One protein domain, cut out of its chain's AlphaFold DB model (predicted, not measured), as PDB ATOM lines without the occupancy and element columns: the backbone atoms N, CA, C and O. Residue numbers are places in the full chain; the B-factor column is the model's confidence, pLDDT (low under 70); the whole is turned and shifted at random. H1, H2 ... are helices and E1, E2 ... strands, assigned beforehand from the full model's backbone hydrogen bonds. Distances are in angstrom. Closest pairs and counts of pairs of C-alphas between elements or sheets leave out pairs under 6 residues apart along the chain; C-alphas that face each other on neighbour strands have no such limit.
ATOM      1  N   GLN A  23     128.268 144.865 110.099       89.62
ATOM      2  CA  GLN A  23     127.101 145.736 109.959       89.62
ATOM      3  C   GLN A  23     125.782 144.947 109.913       89.62
ATOM      4  O   GLN A  23     124.834 145.358 110.572       89.62
ATOM      5  N   GLU A  24     125.751 143.797 109.233       91.44
ATOM      6  CA  GLU A  24     124.578 142.911 109.159       91.44
ATOM      7  C   GLU A  24     124.125 142.449 110.551       91.44
ATOM      8  O   GLU A  24     122.955 142.564 110.901       91.44
ATOM      9  N   TYR A  25     125.059 142.007 111.400       92.69
ATOM     10  CA  TYR A  25     124.732 141.596 112.768       92.69
ATOM     11  C   TYR A  25     124.155 142.745 113.599       92.69
ATOM     12  O   TYR A  25     123.243 142.542 114.402       92.69
ATOM     13  N   ARG A  26     124.650 143.972 113.395       92.88
ATOM     14  CA  ARG A  26     124.167 145.151 114.128       92.88
ATOM     15  C   ARG A  26     122.709 145.487 113.817       92.88
ATOM     16  O   ARG A  26     122.064 146.117 114.654       92.88
ATOM     17  N   GLU A  27     122.162 145.045 112.684       94.50
ATOM     18  CA  GLU A  27     120.740 145.236 112.362       94.50
ATOM     19  C   GLU A  27     119.801 144.487 113.316       94.50
ATOM     20  O   GLU A  27     118.647 144.891 113.471       94.50
ATOM     21  N   HIS A  28     120.296 143.452 114.005       94.94
ATOM     22  CA  HIS A  28     119.547 142.731 115.038       94.94
ATOM     23  C   HIS A  28     119.512 143.467 116.388       94.94
ATOM     24  O   HIS A  28     118.792 143.055 117.300       94.94
ATOM     25  N   GLY A  29     120.256 144.571 116.528       93.38
ATOM     26  CA  GLY A  29     120.179 145.486 117.665       93.38
ATOM     27  C   GLY A  29     120.270 144.782 119.019       93.38
ATOM     28  O   GLY A  29     121.223 144.062 119.297       93.38
ATOM     29  N   ARG A  30     119.249 144.975 119.865       93.88
ATOM     30  CA  ARG A  30     119.192 144.404 121.222       93.88
ATOM     31  C   ARG A  30     119.166 142.876 121.265       93.88
ATOM     32  O   ARG A  30     119.354 142.318 122.336       93.88
ATOM     33  N   CYS A  31     118.849 142.221 120.148       95.50
ATOM     34  CA  CYS A  31     118.848 140.769 120.100       95.50
ATOM     35  C   CYS A  31     120.245 140.190 120.002       95.50
ATOM     36  O   CYS A  31     120.383 139.014 120.287       95.50
ATOM     37  N   LEU A  32     121.242 140.979 119.604       93.94
ATOM     38  CA  LEU A  32     122.574 140.484 119.311       93.94
ATOM     39  C   LEU A  32     123.305 140.044 120.585       93.94
ATOM     40  O   LEU A  32     123.914 140.857 121.278       93.94
ATOM     41  N   ASP A  33     123.232 138.746 120.866       94.44
ATOM     42  CA  ASP A  33     123.834 138.097 122.032       94.44
ATOM     43  C   ASP A  33     124.194 136.634 121.715       94.44
ATOM     44  O   ASP A  33     123.833 136.099 120.662       94.44
ATOM     45  N   ARG A  34     124.913 135.965 122.615       93.88
ATOM     46  CA  ARG A  34     125.227 134.532 122.529       93.88
ATOM     47  C   ARG A  34     124.113 133.700 123.160       93.88
ATOM     48  O   ARG A  34     123.496 134.112 124.135       93.88
ATOM     49  N   CYS A  35     123.883 132.501 122.631       95.88
ATOM     50  CA  CYS A  35     122.900 131.570 123.186       95.88
ATOM     51  C   CYS A  35     123.341 130.108 123.126       95.88
ATOM     52  O   CYS A  35     124.260 129.745 122.385       95.88
ATOM     53  N   GLN A  36     122.639 129.285 123.902       96.56
ATOM     54  CA  GLN A  36     122.764 127.833 123.968       96.56
ATOM     55  C   GLN A  36     121.496 127.209 123.354       96.56
ATOM     56  O   GLN A  36     120.453 127.164 124.011       96.56
ATOM     57  N   PRO A  37     121.521 126.745 122.086       94.06
ATOM     58  CA  PRO A  37     120.326 126.278 121.376       94.06
ATOM     59  C   PRO A  37     119.633 125.070 122.018       94.06
ATOM     60  O   PRO A  37     118.467 124.815 121.730       94.06
ATOM     61  N   ASN A  38     120.359 124.314 122.844       94.06
ATOM     62  CA  ASN A  38     119.878 123.093 123.491       94.06
ATOM     63  C   ASN A  38     119.418 123.325 124.946       94.06
ATOM     64  O   ASN A  38     118.937 122.390 125.582       94.06
ATOM     65  N   GLU A  39     119.549 124.547 125.476       94.50
ATOM     66  CA  GLU A  39     119.150 124.893 126.845       94.50
ATOM     67  C   GLU A  39     117.780 125.585 126.898       94.50
ATOM     68  O   GLU A  39     117.320 126.206 125.935       94.50
ATOM     69  N   CYS A  40     117.121 125.495 128.058       89.69
ATOM     70  CA  CYS A  40     115.864 126.184 128.333       89.69
ATOM     71  C   CYS A  40     115.928 126.866 129.719       89.69
ATOM     72  O   CYS A  40     115.869 126.165 130.731       89.69
ATOM     73  N   PRO A  41     116.044 128.209 129.792       88.56
ATOM     74  CA  PRO A  41     116.056 129.157 128.673       88.56
ATOM     75  C   PRO A  41     117.366 129.105 127.868       88.56
ATOM     76  O   PRO A  41     118.426 128.868 128.426       88.56
ATOM     77  N   SER A  42     117.302 129.396 126.565       90.06
ATOM     78  CA  SER A  42     118.479 129.398 125.675       90.06
ATOM     79  C   SER A  42     119.437 130.576 125.900       90.06
ATOM     80  O   SER A  42     120.506 130.627 125.296       90.06
ATOM     81  N   GLY A  43     119.040 131.552 126.725       94.31
ATOM     82  CA  GLY A  43     119.779 132.790 126.989       94.31
ATOM     83  C   GLY A  43     119.287 134.013 126.207       94.31
ATOM     84  O   GLY A  43     119.637 135.131 126.563       94.31
ATOM     85  N   CYS A  44     118.420 133.847 125.199       95.94
ATOM     86  CA  CYS A  44     117.874 134.990 124.462       95.94
ATOM     87  C   CYS A  44     116.811 135.755 125.254       95.94
ATOM     88  O   CYS A  44     115.962 135.168 125.926       95.94
ATOM     89  N   SER A  45     116.830 137.084 125.134       92.38
ATOM     90  CA  SER A  45     115.865 137.967 125.790       92.38
ATOM     91  C   SER A  45     114.663 138.292 124.895       92.38
ATOM     92  O   SER A  45     114.779 138.425 123.677       92.38
ATOM     93  N   GLY A  46     113.488 138.466 125.505       91.31
ATOM     94  CA  GLY A  46     112.290 138.979 124.834       91.31
ATOM     95  C   GLY A  46     111.884 138.192 123.583       91.31
ATOM     96  O   GLY A  46     111.671 136.988 123.643       91.31
ATOM     97  N   ASN A  47     111.766 138.897 122.453       93.88
ATOM     98  CA  ASN A  47     111.314 138.343 121.169       93.88
ATOM     99  C   ASN A  47     112.480 137.905 120.258       93.88
ATOM    100  O   ASN A  47     112.319 137.849 119.040       93.88
ATOM    101  N   CYS A  48     113.663 137.671 120.825       96.81
ATOM    102  CA  CYS A  48     114.843 137.254 120.079       96.81
ATOM    103  C   CYS A  48     114.898 135.729 119.964       96.81
ATOM    104  O   CYS A  48     114.561 135.013 120.907       96.81
ATOM    105  N   SER A  49     115.365 135.233 118.821       95.75
ATOM    106  CA  SER A  49     115.450 133.797 118.545       95.75
ATOM    107  C   SER A  49     116.898 133.331 118.573       95.75
ATOM    108  O   SER A  49     117.769 133.996 118.017       95.75
ATOM    109  N   CYS A  50     117.154 132.182 119.196       96.06
ATOM    110  CA  CYS A  50     118.474 131.555 119.195       96.06
ATOM    111  C   CYS A  50     118.683 130.773 117.894       96.06
ATOM    112  O   CYS A  50     117.993 129.781 117.647       96.06
ATOM    113  N   TYR A  51     119.645 131.196 117.076       93.88
ATOM    114  CA  TYR A  51     120.037 130.500 115.853       93.88
ATOM    115  C   TYR A  51     121.318 129.708 116.099       93.88
ATOM    116  O   TYR A  51     122.356 130.269 116.454       93.88
ATOM    117  N   ARG A  52     121.235 128.390 115.905       92.69
ATOM    118  CA  ARG A  52     122.355 127.454 116.050       92.69
ATOM    119  C   ARG A  52     123.420 127.708 114.985       92.69
ATOM    120  O   ARG A  52     123.095 127.831 113.805       92.69
ATOM    121  N   ARG A  53     124.686 127.727 115.397       90.75
ATOM    122  CA  ARG A  53     125.832 127.746 114.485       90.75
ATOM    123  C   ARG A  53     126.082 126.361 113.886       90.75
ATOM    124  O   ARG A  53     125.922 125.356 114.571       90.75
ATOM    125  N   PHE A  54     126.516 126.298 112.629       85.56
ATOM    126  CA  PHE A  54     126.819 125.018 111.977       85.56
ATOM    127  C   PHE A  54     128.160 124.416 112.418       85.56
ATOM    128  O   PHE A  54     128.245 123.205 112.586       85.56
ATOM    129  N   ASP A  55     129.190 125.238 112.647       86.19
ATOM    130  CA  ASP A  55     130.499 124.788 113.151       86.19
ATOM    131  C   ASP A  55     130.483 124.344 114.616       86.19
ATOM    132  O   ASP A  55     131.241 123.457 114.998       86.19
ATOM    133  N   PHE A  56     129.639 124.968 115.436       89.06
ATOM    134  CA  PHE A  56     129.527 124.689 116.866       89.06
ATOM    135  C   PHE A  56     128.048 124.516 117.229       89.06
ATOM    136  O   PHE A  56     127.425 125.478 117.675       89.06
ATOM    137  N   PRO A  57     127.461 123.318 117.034       87.00
ATOM    138  CA  PRO A  57     126.013 123.101 117.129       87.00
ATOM    139  C   PRO A  57     125.434 123.283 118.538       87.00
ATOM    140  O   PRO A  57     124.224 123.480 118.689       87.00
ATOM    141  N   ASP A  58     126.289 123.243 119.558       92.50
ATOM    142  CA  ASP A  58     125.915 123.547 120.937       92.50
ATOM    143  C   ASP A  58     125.886 125.050 121.220       92.50
ATOM    144  O   ASP A  58     125.366 125.455 122.244       92.50
ATOM    145  N   HIS A  59     126.353 125.898 120.303       92.69
ATOM    146  CA  HIS A  59     126.360 127.348 120.456       92.69
ATOM    147  C   HIS A  59     125.538 128.040 119.363       92.69
ATOM    148  O   HIS A  59     125.319 127.530 118.261       92.69
ATOM    149  N   GLY A  60     125.083 129.251 119.661       93.94
ATOM    150  CA  GLY A  60     124.310 130.060 118.733       93.94
ATOM    151  C   GLY A  60     124.416 131.551 119.000       93.94
ATOM    152  O   GLY A  60     125.077 131.990 119.948       93.94
ATOM    153  N   TYR A  61     123.718 132.316 118.167       94.81
ATOM    154  CA  TYR A  61     123.487 133.737 118.393       94.81
ATOM    155  C   TYR A  61     121.997 134.035 118.477       94.81
ATOM    156  O   TYR A  61     121.192 133.518 117.697       94.81
ATOM    157  N   CYS A  62     121.640 134.887 119.427       96.50
ATOM    158  CA  CYS A  62     120.346 135.529 119.470       96.50
ATOM    159  C   CYS A  62     120.279 136.551 118.333       96.50
ATOM    160  O   CYS A  62     121.164 137.394 118.187       96.50
ATOM    161  N   LEU A  63     119.245 136.461 117.504       96.25
ATOM    162  CA  LEU A  63     119.020 137.376 116.391       96.25
ATOM    163  C   LEU A  63     117.546 137.798 116.373       96.25
ATOM    164  O   LEU A  63     116.661 137.049 116.793       96.25
ATOM    165  N   ASP A  64     117.290 139.016 115.900       96.81
ATOM    166  CA  ASP A  64     115.932 139.501 115.645       96.81
ATOM    167  C   ASP A  64     115.319 138.719 114.465       96.81
ATOM    168  O   ASP A  64     115.845 138.830 113.353       96.81
ATOM    169  N   PRO A  65     114.225 137.956 114.667       95.62
ATOM    170  CA  PRO A  65     113.611 137.155 113.609       95.62
ATOM    171  C   PRO A  65     112.922 137.987 112.512       95.62
ATOM    172  O   PRO A  65     112.539 137.429 111.485       95.62
ATOM    173  N   SER A  66     112.745 139.301 112.700       96.06
ATOM    174  CA  SER A  66     112.218 140.220 111.677       96.06
ATOM    175  C   SER A  66     113.276 140.717 110.685       96.06
ATOM    176  O   SER A  66     112.943 141.371 109.694       96.06
ATOM    177  N   LYS A  67     114.552 140.417 110.946       95.31
ATOM    178  CA  LYS A  67     115.698 140.795 110.115       95.31
ATOM    179  C   LYS A  67     116.256 139.583 109.368       95.31
ATOM    180  O   LYS A  67     116.157 138.458 109.864       95.31
ATOM    181  N   PRO A  68     116.843 139.780 108.177       94.25
ATOM    182  CA  PRO A  68     117.526 138.698 107.480       94.25
ATOM    183  C   PRO A  68     118.689 138.172 108.330       94.25
ATOM    184  O   PRO A  68     119.417 138.943 108.940       94.25
ATOM    185  N   ILE A  69     118.870 136.850 108.356       91.62
ATOM    186  CA  ILE A  69     120.045 136.230 108.986       91.62
ATOM    187  C   ILE A  69     121.296 136.666 108.202       91.62
ATOM    188  O   ILE A  69     121.271 136.486 106.977       91.62
ATOM    189  N   PRO A  70     122.369 137.151 108.864       91.50
ATOM    190  CA  PRO A  70     123.589 137.619 108.206       91.50
ATOM    191  C   PRO A  70     124.182 136.552 107.286       91.50
ATOM    192  O   PRO A  70     124.234 135.373 107.650       91.50
ATOM    193  N   ASP A  71     124.681 136.941 106.115       88.88
ATOM    194  CA  ASP A  71     125.206 135.975 105.138       88.88
ATOM    195  C   ASP A  71     126.449 135.271 105.680       88.88
ATOM    196  O   ASP A  71     126.612 134.056 105.547       88.88
ATOM    197  N   SER A  72     127.271 136.027 106.406       86.06
ATOM    198  CA  SER A  72     128.411 135.492 107.152       86.06
ATOM    199  C   SER A  72     128.020 134.448 108.203       86.06
ATOM    200  O   SER A  72     128.812 133.550 108.461       86.06
ATOM    201  N   PHE A  73     126.817 134.515 108.791       88.75
ATOM    202  CA  PHE A  73     126.332 133.493 109.727       88.75
ATOM    203  C   PHE A  73     126.052 132.168 109.012       88.75
ATOM    204  O   PHE A  73     126.391 131.100 109.516       88.75
ATOM    205  N   ARG A  74     125.454 132.233 107.815       82.31
ATOM    206  CA  ARG A  74     125.084 131.049 107.018       82.31
ATOM    207  C   ARG A  74     126.296 130.233 106.584       82.31
ATOM    208  O   ARG A  74     126.163 129.044 106.316       82.31
ATOM    209  N   THR A  75     127.455 130.876 106.499       79.69
ATOM    210  CA  THR A  75     128.712 130.270 106.055       79.69
ATOM    211  C   THR A  75     129.657 129.928 107.209       79.69
ATOM    212  O   THR A  75     130.708 129.335 106.958       79.69
ATOM    213  N   LEU A  76     129.297 130.224 108.469       79.38
ATOM    214  CA  LEU A  76     130.082 129.806 109.637       79.38
ATOM    215  C   LEU A  76     130.248 128.283 109.631       79.38
ATOM    216  O   LEU A  76     129.270 127.544 109.677       79.38
TER     217      LEU A  76
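What this domain is: This is residues 23 to 76 of the 82 residues of an uncharacterized protein of Amblyomma maculatum (UniProt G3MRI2). With little regular structure, this is a small flat domain: a three-stranded antiparallel sheet, E1 - E3 - E2, in the middle of wide loops, with two short helices, H1 and H2, on the side away from loop 36 to 48. The 54 printed residues run H1, E1, E2, E3, H2, class mixed, with only 19 in named elements. The whole is compact, radius of gyration of the C-alphas 10.3 A, spanning 27 by 26 by 13 A.

Where its parts are: E3 is residues 60 to 63, 9.3 A; E2 49 to 52, 9.7 A; E1 33 to 35. H1, residues 23 to 26, begins at C-alpha (127.101, 145.736, 109.959); H2, 71 to 74, ends at (125.084, 131.049, 107.018).

How they stand to each other: E2 and E3 form a hairpin, antiparallel at 149 degrees, N 51 to O 61 2.9 A. E1 is antiparallel to E3 at 134 degrees, N 62 to O 33 2.8 A. H1 and H2 are near each other; both are only just not on the sheet, each with 4 pairs of C-alphas within 10 A. Both are too short for an O i to N i+4 pair; each has its one O i to N i+3 pair within range.

The domain as a whole: The C-alphas farthest apart, Gln 23 and Cys 40, are 29.1 A apart. The printed part has no cut; the link E1 to E2 is long, 13 residues. No printed residue is under pLDDT 70.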